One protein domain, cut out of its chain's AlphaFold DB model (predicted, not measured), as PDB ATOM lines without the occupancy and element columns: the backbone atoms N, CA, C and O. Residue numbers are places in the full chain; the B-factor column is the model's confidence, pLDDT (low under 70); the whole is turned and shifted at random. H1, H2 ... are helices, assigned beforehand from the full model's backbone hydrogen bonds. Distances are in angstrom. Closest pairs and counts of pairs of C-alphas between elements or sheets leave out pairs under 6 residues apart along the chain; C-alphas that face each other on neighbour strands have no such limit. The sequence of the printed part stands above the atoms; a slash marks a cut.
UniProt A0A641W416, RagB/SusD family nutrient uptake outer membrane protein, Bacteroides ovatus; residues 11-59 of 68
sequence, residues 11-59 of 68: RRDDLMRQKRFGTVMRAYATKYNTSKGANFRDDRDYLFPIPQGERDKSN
ATOM      1  N   ARG A  11      44.615 -25.484  -4.728       89.12
ATOM      2  CA  ARG A  11      43.673 -26.091  -5.672       89.12
ATOM      3  C   ARG A  11      43.126 -27.427  -5.173       89.12
ATOM      4  O   ARG A  11      41.971 -27.736  -5.470       89.12
ATOM      5  N   ARG A  12      43.936 -28.213  -4.457       88.06
ATOM      6  CA  ARG A  12      43.486 -29.484  -3.883       88.06
ATOM      7  C   ARG A  12      42.464 -29.223  -2.785       88.06
ATOM      8  O   ARG A  12      41.344 -29.714  -2.899       88.06
ATOM      9  N   ASP A  13      42.816 -28.420  -1.795       89.81
ATOM     10  CA  ASP A  13      41.984 -28.213  -0.606       89.81
ATOM     11  C   ASP A  13      40.645 -27.559  -0.946       89.81
ATOM     12  O   ASP A  13      39.599 -27.985  -0.454       89.81
ATOM     13  N   ASP A  14      40.634 -26.609  -1.886       90.88
ATOM     14  CA  ASP A  14      39.390 -25.996  -2.358       90.88
ATOM     15  C   ASP A  14      38.448 -27.011  -3.022       90.88
ATOM     16  O   ASP A  14      37.233 -26.954  -2.825       90.88
ATOM     17  N   LEU A  15      38.983 -27.951  -3.805       90.94
ATOM     18  CA  LEU A  15      38.190 -28.995  -4.459       90.94
ATOM     19  C   LEU A  15      37.686 -30.054  -3.471       90.94
ATOM     20  O   LEU A  15      36.564 -30.546  -3.627       90.94
ATOM     21  N   MET A  16      38.500 -30.389  -2.469       90.19
ATOM     22  CA  MET A  16      38.164 -31.347  -1.415       90.19
ATOM     23  C   MET A  16      37.055 -30.791  -0.518       90.19
ATOM     24  O   MET A  16      36.028 -31.441  -0.341       90.19
ATOM     25  N   ARG A  17      37.191 -29.535  -0.066       90.31
ATOM     26  CA  ARG A  17      36.171 -28.824   0.722       90.31
ATOM     27  C   ARG A  17      34.831 -28.722  -0.006       90.31
ATOM     28  O   ARG A  17      33.780 -28.798   0.619       90.31
ATOM     29  N   GLN A  18      34.856 -28.563  -1.328       90.94
ATOM     30  CA  GLN A  18      33.646 -28.493  -2.152       90.94
ATOM     31  C   GLN A  18      33.062 -29.866  -2.521       90.94
ATOM     32  O   GLN A  18      32.057 -29.896  -3.224       90.94
ATOM     33  N   LYS A  19      33.674 -30.989  -2.108       89.62
ATOM     34  CA  LYS A  19      33.285 -32.357  -2.510       89.62
ATOM     35  C   LYS A  19      33.224 -32.563  -4.033       89.62
ATOM     36  O   LYS A  19      32.351 -33.247  -4.557       89.62
ATOM     37  N   ARG A  20      34.141 -31.925  -4.768       92.81
ATOM     38  CA  ARG A  20      34.191 -31.953  -6.247       92.81
ATOM     39  C   ARG A  20      35.493 -32.518  -6.797       92.81
ATOM     40  O   ARG A  20      35.681 -32.534  -8.014       92.81
ATOM     41  N   PHE A  21      36.404 -32.940  -5.923       91.81
ATOM     42  CA  PHE A  21      37.742 -33.361  -6.318       91.81
ATOM     43  C   PHE A  21      37.705 -34.544  -7.291       91.81
ATOM     44  O   PHE A  21      38.292 -34.431  -8.366       91.81
ATOM     45  N   GLY A  22      36.960 -35.612  -6.983       91.00
ATOM     46  CA  GLY A  22      36.873 -36.794  -7.843       91.00
ATOM     47  C   GLY A  22      36.364 -36.478  -9.246       91.00
ATOM     48  O   GLY A  22      37.043 -36.771 -10.227       91.00
ATOM     49  N   THR A  23      35.226 -35.791  -9.362       93.75
ATOM     50  CA  THR A  23      34.659 -35.409 -10.666       93.75
ATOM     51  C   THR A  23      35.620 -34.547 -11.486       93.75
ATOM     52  O   THR A  23      35.829 -34.806 -12.670       93.75
ATOM     53  N   VAL A  24      36.238 -33.532 -10.869       92.94
ATOM     54  CA  VAL A  24      37.138 -32.606 -11.576       92.94
ATOM     55  C   VAL A  24      38.434 -33.295 -11.999       92.94
ATOM     56  O   VAL A  24      38.906 -33.069 -13.113       92.94
ATOM     57  N   MET A  25      39.012 -34.127 -11.134       93.81
ATOM     58  CA  MET A  25      40.286 -34.784 -11.410       93.81
ATOM     59  C   MET A  25      40.152 -35.957 -12.379       93.81
ATOM     60  O   MET A  25      41.031 -36.125 -13.220       93.81
ATOM     61  N   ARG A  26      39.036 -36.697 -12.361       93.69
ATOM     62  CA  ARG A  26      38.745 -37.707 -13.392       93.69
ATOM     63  C   ARG A  26      38.533 -37.066 -14.764       93.69
ATOM     64  O   ARG A  26      39.131 -37.508 -15.737       93.69
ATOM     65  N   ALA A  27      37.781 -35.963 -14.841       94.06
ATOM     66  CA  ALA A  27      37.626 -35.218 -16.094       94.06
ATOM     67  C   ALA A  27      38.968 -34.663 -16.614       94.06
ATOM     68  O   ALA A  27      39.234 -34.689 -17.816       94.06
ATOM     69  N   TYR A  28      39.835 -34.188 -15.713       93.50
ATOM     70  CA  TYR A  28      41.198 -33.774 -16.053       93.50
ATOM     71  C   TYR A  28      42.031 -34.945 -16.600       93.50
ATOM     72  O   TYR A  28      42.677 -34.797 -17.637       93.50
ATOM     73  N   ALA A  29      41.985 -36.104 -15.936       93.94
ATOM     74  CA  ALA A  29      42.680 -37.316 -16.357       93.94
ATOM     75  C   ALA A  29      42.288 -37.737 -17.779       93.94
ATOM     76  O   ALA A  29      43.171 -37.959 -18.605       93.94
ATOM     77  N   THR A  30      40.986 -37.751 -18.091       94.44
ATOM     78  CA  THR A  30      40.475 -38.041 -19.440       94.44
ATOM     79  C   THR A  30      40.941 -37.005 -20.459       94.44
ATOM     80  O   THR A  30      41.436 -37.371 -21.521       94.44
ATOM     81  N   LYS A  31      40.830 -35.708 -20.143       95.31
ATOM     82  CA  LYS A  31      41.169 -34.623 -21.077       95.31
ATOM     83  C   LYS A  31      42.636 -34.642 -21.508       95.31
ATOM     84  O   LYS A  31      42.934 -34.343 -22.659       95.31
ATOM     85  N   TYR A  32      43.539 -34.928 -20.577       94.25
ATOM     86  CA  TYR A  32      44.983 -34.863 -20.813       94.25
ATOM     87  C   TYR A  32      45.633 -36.245 -20.958       94.25
ATOM     88  O   TYR A  32      46.854 -36.326 -21.007       94.25
ATOM     89  N   ASN A  33      44.831 -37.315 -21.016       94.00
ATOM     90  CA  ASN A  33      45.283 -38.705 -21.070       94.00
ATOM     91  C   ASN A  33      46.360 -39.025 -20.015       94.00
ATOM     92  O   ASN A  33      47.453 -39.497 -20.321       94.00
ATOM     93  N   THR A  34      46.064 -38.712 -18.751       93.62
ATOM     94  CA  THR A  34      46.984 -38.936 -17.624       93.62
ATOM     95  C   THR A  34      46.332 -39.822 -16.575       93.62
ATOM     96  O   THR A  34      45.129 -39.732 -16.352       93.62
ATOM     97  N   SER A  35      47.126 -40.571 -15.816       91.62
ATOM     98  CA  SER A  35      46.645 -41.305 -14.637       91.62
ATOM     99  C   SER A  35      46.342 -40.401 -13.428       91.62
ATOM    100  O   SER A  35      45.778 -40.859 -12.431       91.62
ATOM    101  N   LYS A  36      46.691 -39.107 -13.488       88.31
ATOM    102  CA  LYS A  36      46.595 -38.173 -12.361       88.31
ATOM    103  C   LYS A  36      45.141 -37.948 -11.950       88.31
ATOM    104  O   LYS A  36      44.413 -37.188 -12.581       88.31
ATOM    105  N   GLY A  37      44.753 -38.564 -10.834       86.50
ATOM    106  CA  GLY A  37      43.403 -38.466 -10.277       86.50
ATOM    107  C   GLY A  37      42.349 -39.299 -11.011       86.50
ATOM    108  O   GLY A  37      41.170 -39.171 -10.697       86.50
ATOM    109  N   ALA A  38      42.766 -40.171 -11.938       90.06
ATOM    110  CA  ALA A  38      41.881 -41.105 -12.636       90.06
ATOM    111  C   ALA A  38      41.231 -42.107 -11.668       90.06
ATOM    112  O   ALA A  38      40.036 -42.373 -11.746       90.06
ATOM    113  N   ASN A  39      42.016 -42.597 -10.706       90.50
ATOM    114  CA  ASN A  39      41.609 -43.634  -9.755       90.50
ATOM    115  C   ASN A  39      41.090 -43.069  -8.425       90.50
ATOM    116  O   ASN A  39      41.038 -43.796  -7.438       90.50
ATOM    117  N   PHE A  40      40.759 -41.775  -8.372       90.75
ATOM    118  CA  PHE A  40      40.289 -41.154  -7.137       90.75
ATOM    119  C   PHE A  40      38.921 -41.714  -6.739       90.75
ATOM    120  O   PHE A  40      37.954 -41.625  -7.507       90.75
ATOM    121  N   ARG A  41      38.858 -42.253  -5.524       89.75
ATOM    122  CA  ARG A  41      37.681 -42.859  -4.910       89.75
ATOM    123  C   ARG A  41      36.999 -41.882  -3.965       89.75
ATOM    124  O   ARG A  41      37.544 -41.543  -2.918       89.75
ATOM    125  N   ASP A  42      35.796 -41.441  -4.327       86.88
ATOM    126  CA  ASP A  42      35.054 -40.442  -3.548       86.88
ATOM    127  C   ASP A  42      34.587 -40.955  -2.170       86.88
ATOM    128  O   ASP A  42      34.258 -40.157  -1.299       86.88
ATOM    129  N   ASP A  43      34.576 -42.270  -1.958       86.19
ATOM    130  CA  ASP A  43      34.214 -42.934  -0.702       86.19
ATOM    131  C   ASP A  43      35.385 -43.086   0.283       86.19
ATOM    132  O   ASP A  43      35.150 -43.295   1.471       86.19
ATOM    133  N   ARG A  44      36.634 -42.967  -0.188       86.50
ATOM    134  CA  ARG A  44      37.844 -43.265   0.598       86.50
ATOM    135  C   ARG A  44      38.874 -42.137   0.569       86.50
ATOM    136  O   ARG A  44      39.332 -41.676   1.607       86.50
ATOM    137  N   ASP A  45      39.228 -41.648  -0.618       88.88
ATOM    138  CA  ASP A  45      40.426 -40.821  -0.839       88.88
ATOM    139  C   ASP A  45      40.261 -39.347  -0.406       88.88
ATOM    140  O   ASP A  45      41.151 -38.514  -0.626       88.88
ATOM    141  N   TYR A  46      39.122 -39.004   0.209       86.62
ATOM    142  CA  TYR A  46      38.906 -37.682   0.794       86.62
ATOM    143  C   TYR A  46      39.745 -37.445   2.052       86.62
ATOM    144  O   TYR A  46      40.136 -36.308   2.321       86.62
ATOM    145  N   LEU A  47      40.036 -38.502   2.807       87.00
ATOM    146  CA  LEU A  47      40.871 -38.441   3.998       87.00
ATOM    147  C   LEU A  47      42.120 -39.281   3.766       87.00
ATOM    148  O   LEU A  47      42.064 -40.347   3.158       87.00
ATOM    149  N   PHE A  48      43.264 -38.796   4.238       87.38
ATOM    150  CA  PHE A  48      44.470 -39.614   4.246       87.38
ATOM    151  C   PHE A  48      44.358 -40.699   5.323       87.38
ATOM    152  O   PHE A  48      43.730 -40.449   6.354       87.38
ATOM    153  N   PRO A  49      44.950 -41.887   5.120       90.31
ATOM    154  CA  PRO A  49      44.969 -42.912   6.153       90.31
ATOM    155  C   PRO A  49      45.709 -42.403   7.389       90.31
ATOM    156  O   PRO A  49      46.755 -41.756   7.280       90.31
ATOM    157  N   ILE A  50      45.188 -42.733   8.567       88.00
ATOM    158  CA  ILE A  50      45.914 -42.538   9.819       88.00
ATOM    159  C   ILE A  50      47.126 -43.480   9.795       88.00
ATOM    160  O   ILE A  50      46.941 -44.675   9.529       88.00
ATOM    161  N   PRO A  51      48.353 -42.985  10.056       90.44
ATOM    162  CA  PRO A  51      49.543 -43.824  10.075       90.44
ATOM    163  C   PRO A  51      49.401 -44.987  11.063       90.44
ATOM    164  O   PRO A  51      49.042 -44.781  12.222       90.44
ATOM    165  N   GLN A  52      49.727 -46.205  10.618       86.94
ATOM    166  CA  GLN A  52      49.557 -47.413  11.433       86.94
ATOM    167  C   GLN A  52      50.328 -47.333  12.760       86.94
ATOM    168  O   GLN A  52      49.778 -47.671  13.801       86.94
ATOM    169  N   GLY A  53      51.539 -46.768  12.753       89.12
ATOM    170  CA  GLY A  53      52.331 -46.603  13.974       89.12
ATOM    171  C   GLY A  53      51.670 -45.722  15.041       89.12
ATOM    172  O   GLY A  53      51.892 -45.946  16.225       89.12
ATOM    173  N   GLU A  54      50.829 -44.755  14.663       85.69
ATOM    174  CA  GLU A  54      50.078 -43.948  15.636       85.69
ATOM    175  C   GLU A  54      48.912 -44.743  16.235       85.69
ATOM    176  O   GLU A  54      48.626 -44.634  17.428       85.69
ATOM    177  N   ARG A  55      48.292 -45.624  15.441       85.56
ATOM    178  CA  ARG A  55      47.262 -46.548  15.934       85.56
ATOM    179  C   ARG A  55      47.846 -47.549  16.924       85.56
ATOM    180  O   ARG A  55      47.287 -47.704  18.010       85.56
ATOM    181  N   ASP A  56      48.987 -48.142  16.584       87.38
ATOM    182  CA  ASP A  56      49.671 -49.129  17.420       87.38
ATOM    183  C   ASP A  56      50.087 -48.517  18.768       87.38
ATOM    184  O   ASP A  56      49.779 -49.072  19.821       87.38
ATOM    185  N   LYS A  57      50.686 -47.315  18.761       88.75
ATOM    186  CA  LYS A  57      51.051 -46.578  19.989       88.75
ATOM    187  C   LYS A  57      49.842 -46.199  20.845       88.75
ATOM    188  O   LYS A  57      49.950 -46.141  22.066       88.75
ATOM    189  N   SER A  58      48.699 -45.933  20.214       85.00
ATOM    190  CA  SER A  58      47.453 -45.597  20.908       85.00
ATOM    191  C   SER A  58      46.693 -46.816  21.445       85.00
ATOM    192  O   SER A  58      45.576 -46.651  21.924       85.00
ATOM    193  N   ASN A  59      47.244 -48.036  21.339       83.88
ATOM    194  CA  ASN A  59      46.544 -49.287  21.656       83.88
ATOM    195  C   ASN A  59      45.178 -49.396  20.948       83.88
ATOM    196  O   ASN A  59      44.189 -49.815  21.544       83.88
TER     197      ASN A  59
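Overview. This is residues 11 to 59 of the 68 residues of the protein "RagB/SusD family nutrient uptake outer membrane protein" of Bacteroides ovatus (UniProt A0A641W416). What does a first look show? A small body, made of helices H1 and H2 and the part of the long link that folds back beside H2 with residues 37 to 40, has a long arm: residues 48 to 59 stick out from it, with the short helix H3 near the arm's far end. Between H1 and H2 the chain turns back in a tight link, and H3 packs on neither of them. What is it built of? The printed part has 49 residues with three named helices, in the order H1, H2, H3, and no named strand; the class is all helix. How is it spread out? It is only just loose, close to extended, with a radius of gyration of the C-alphas of 14.1 A and spans of 45 by 21 by 18 A, the arm making much of the length.

Arrangement. How do the first two helices stand to each other? H1, residues 11 to 17, and H2, residues 21 to 32, are close but not clearly touching, with 2 pairs of C-alphas within 8 A. Their closest C-alphas, those of Leu 15 and Phe 21, are 4.8 A apart. They run opposite ways at a steep tilt of 36 degrees, only just steep. Where is the last helix? H3, residues 52 to 57, is apart from H1 and also apart from H2. What do the backbone N and O atoms show? In H1, H2 and H3 every O i to N i+4 pair is within hydrogen-bond range.

Along the chain. Where does the first helix begin? H1 begins at C-alpha 11, at (43.673, -26.091, -5.672), and runs to residue 17. How long is the longest helix? H2, residues 21 to 32, is 16.3 A from first to last C-alpha and ends at C-alpha 32, at (44.983, -34.863, -20.813). Where does the last helix end? H3, residues 52 to 57, is 8.7 A long from first to last C-alpha and ends at C-alpha 57, at (51.051, -46.578, 19.989).

Size, cuts and confidence. How far does the printed part reach? The two C-alphas farthest apart, those of Lys 31 and Asn 59, are 45.5 A apart. Without residues 48 to 59, which stand free, the body of 37 residues spans 25 by 18 by 11 A. Which links are long? The link from H2 to H3 is long, with 19 residues, 33 to 51; the link from H1 to H2 is tight, with 3 residues. Is there a cut or a place of low confidence? The printed part has no cut. Its mean pLDDT is 90.0, and no printed residue is under 70.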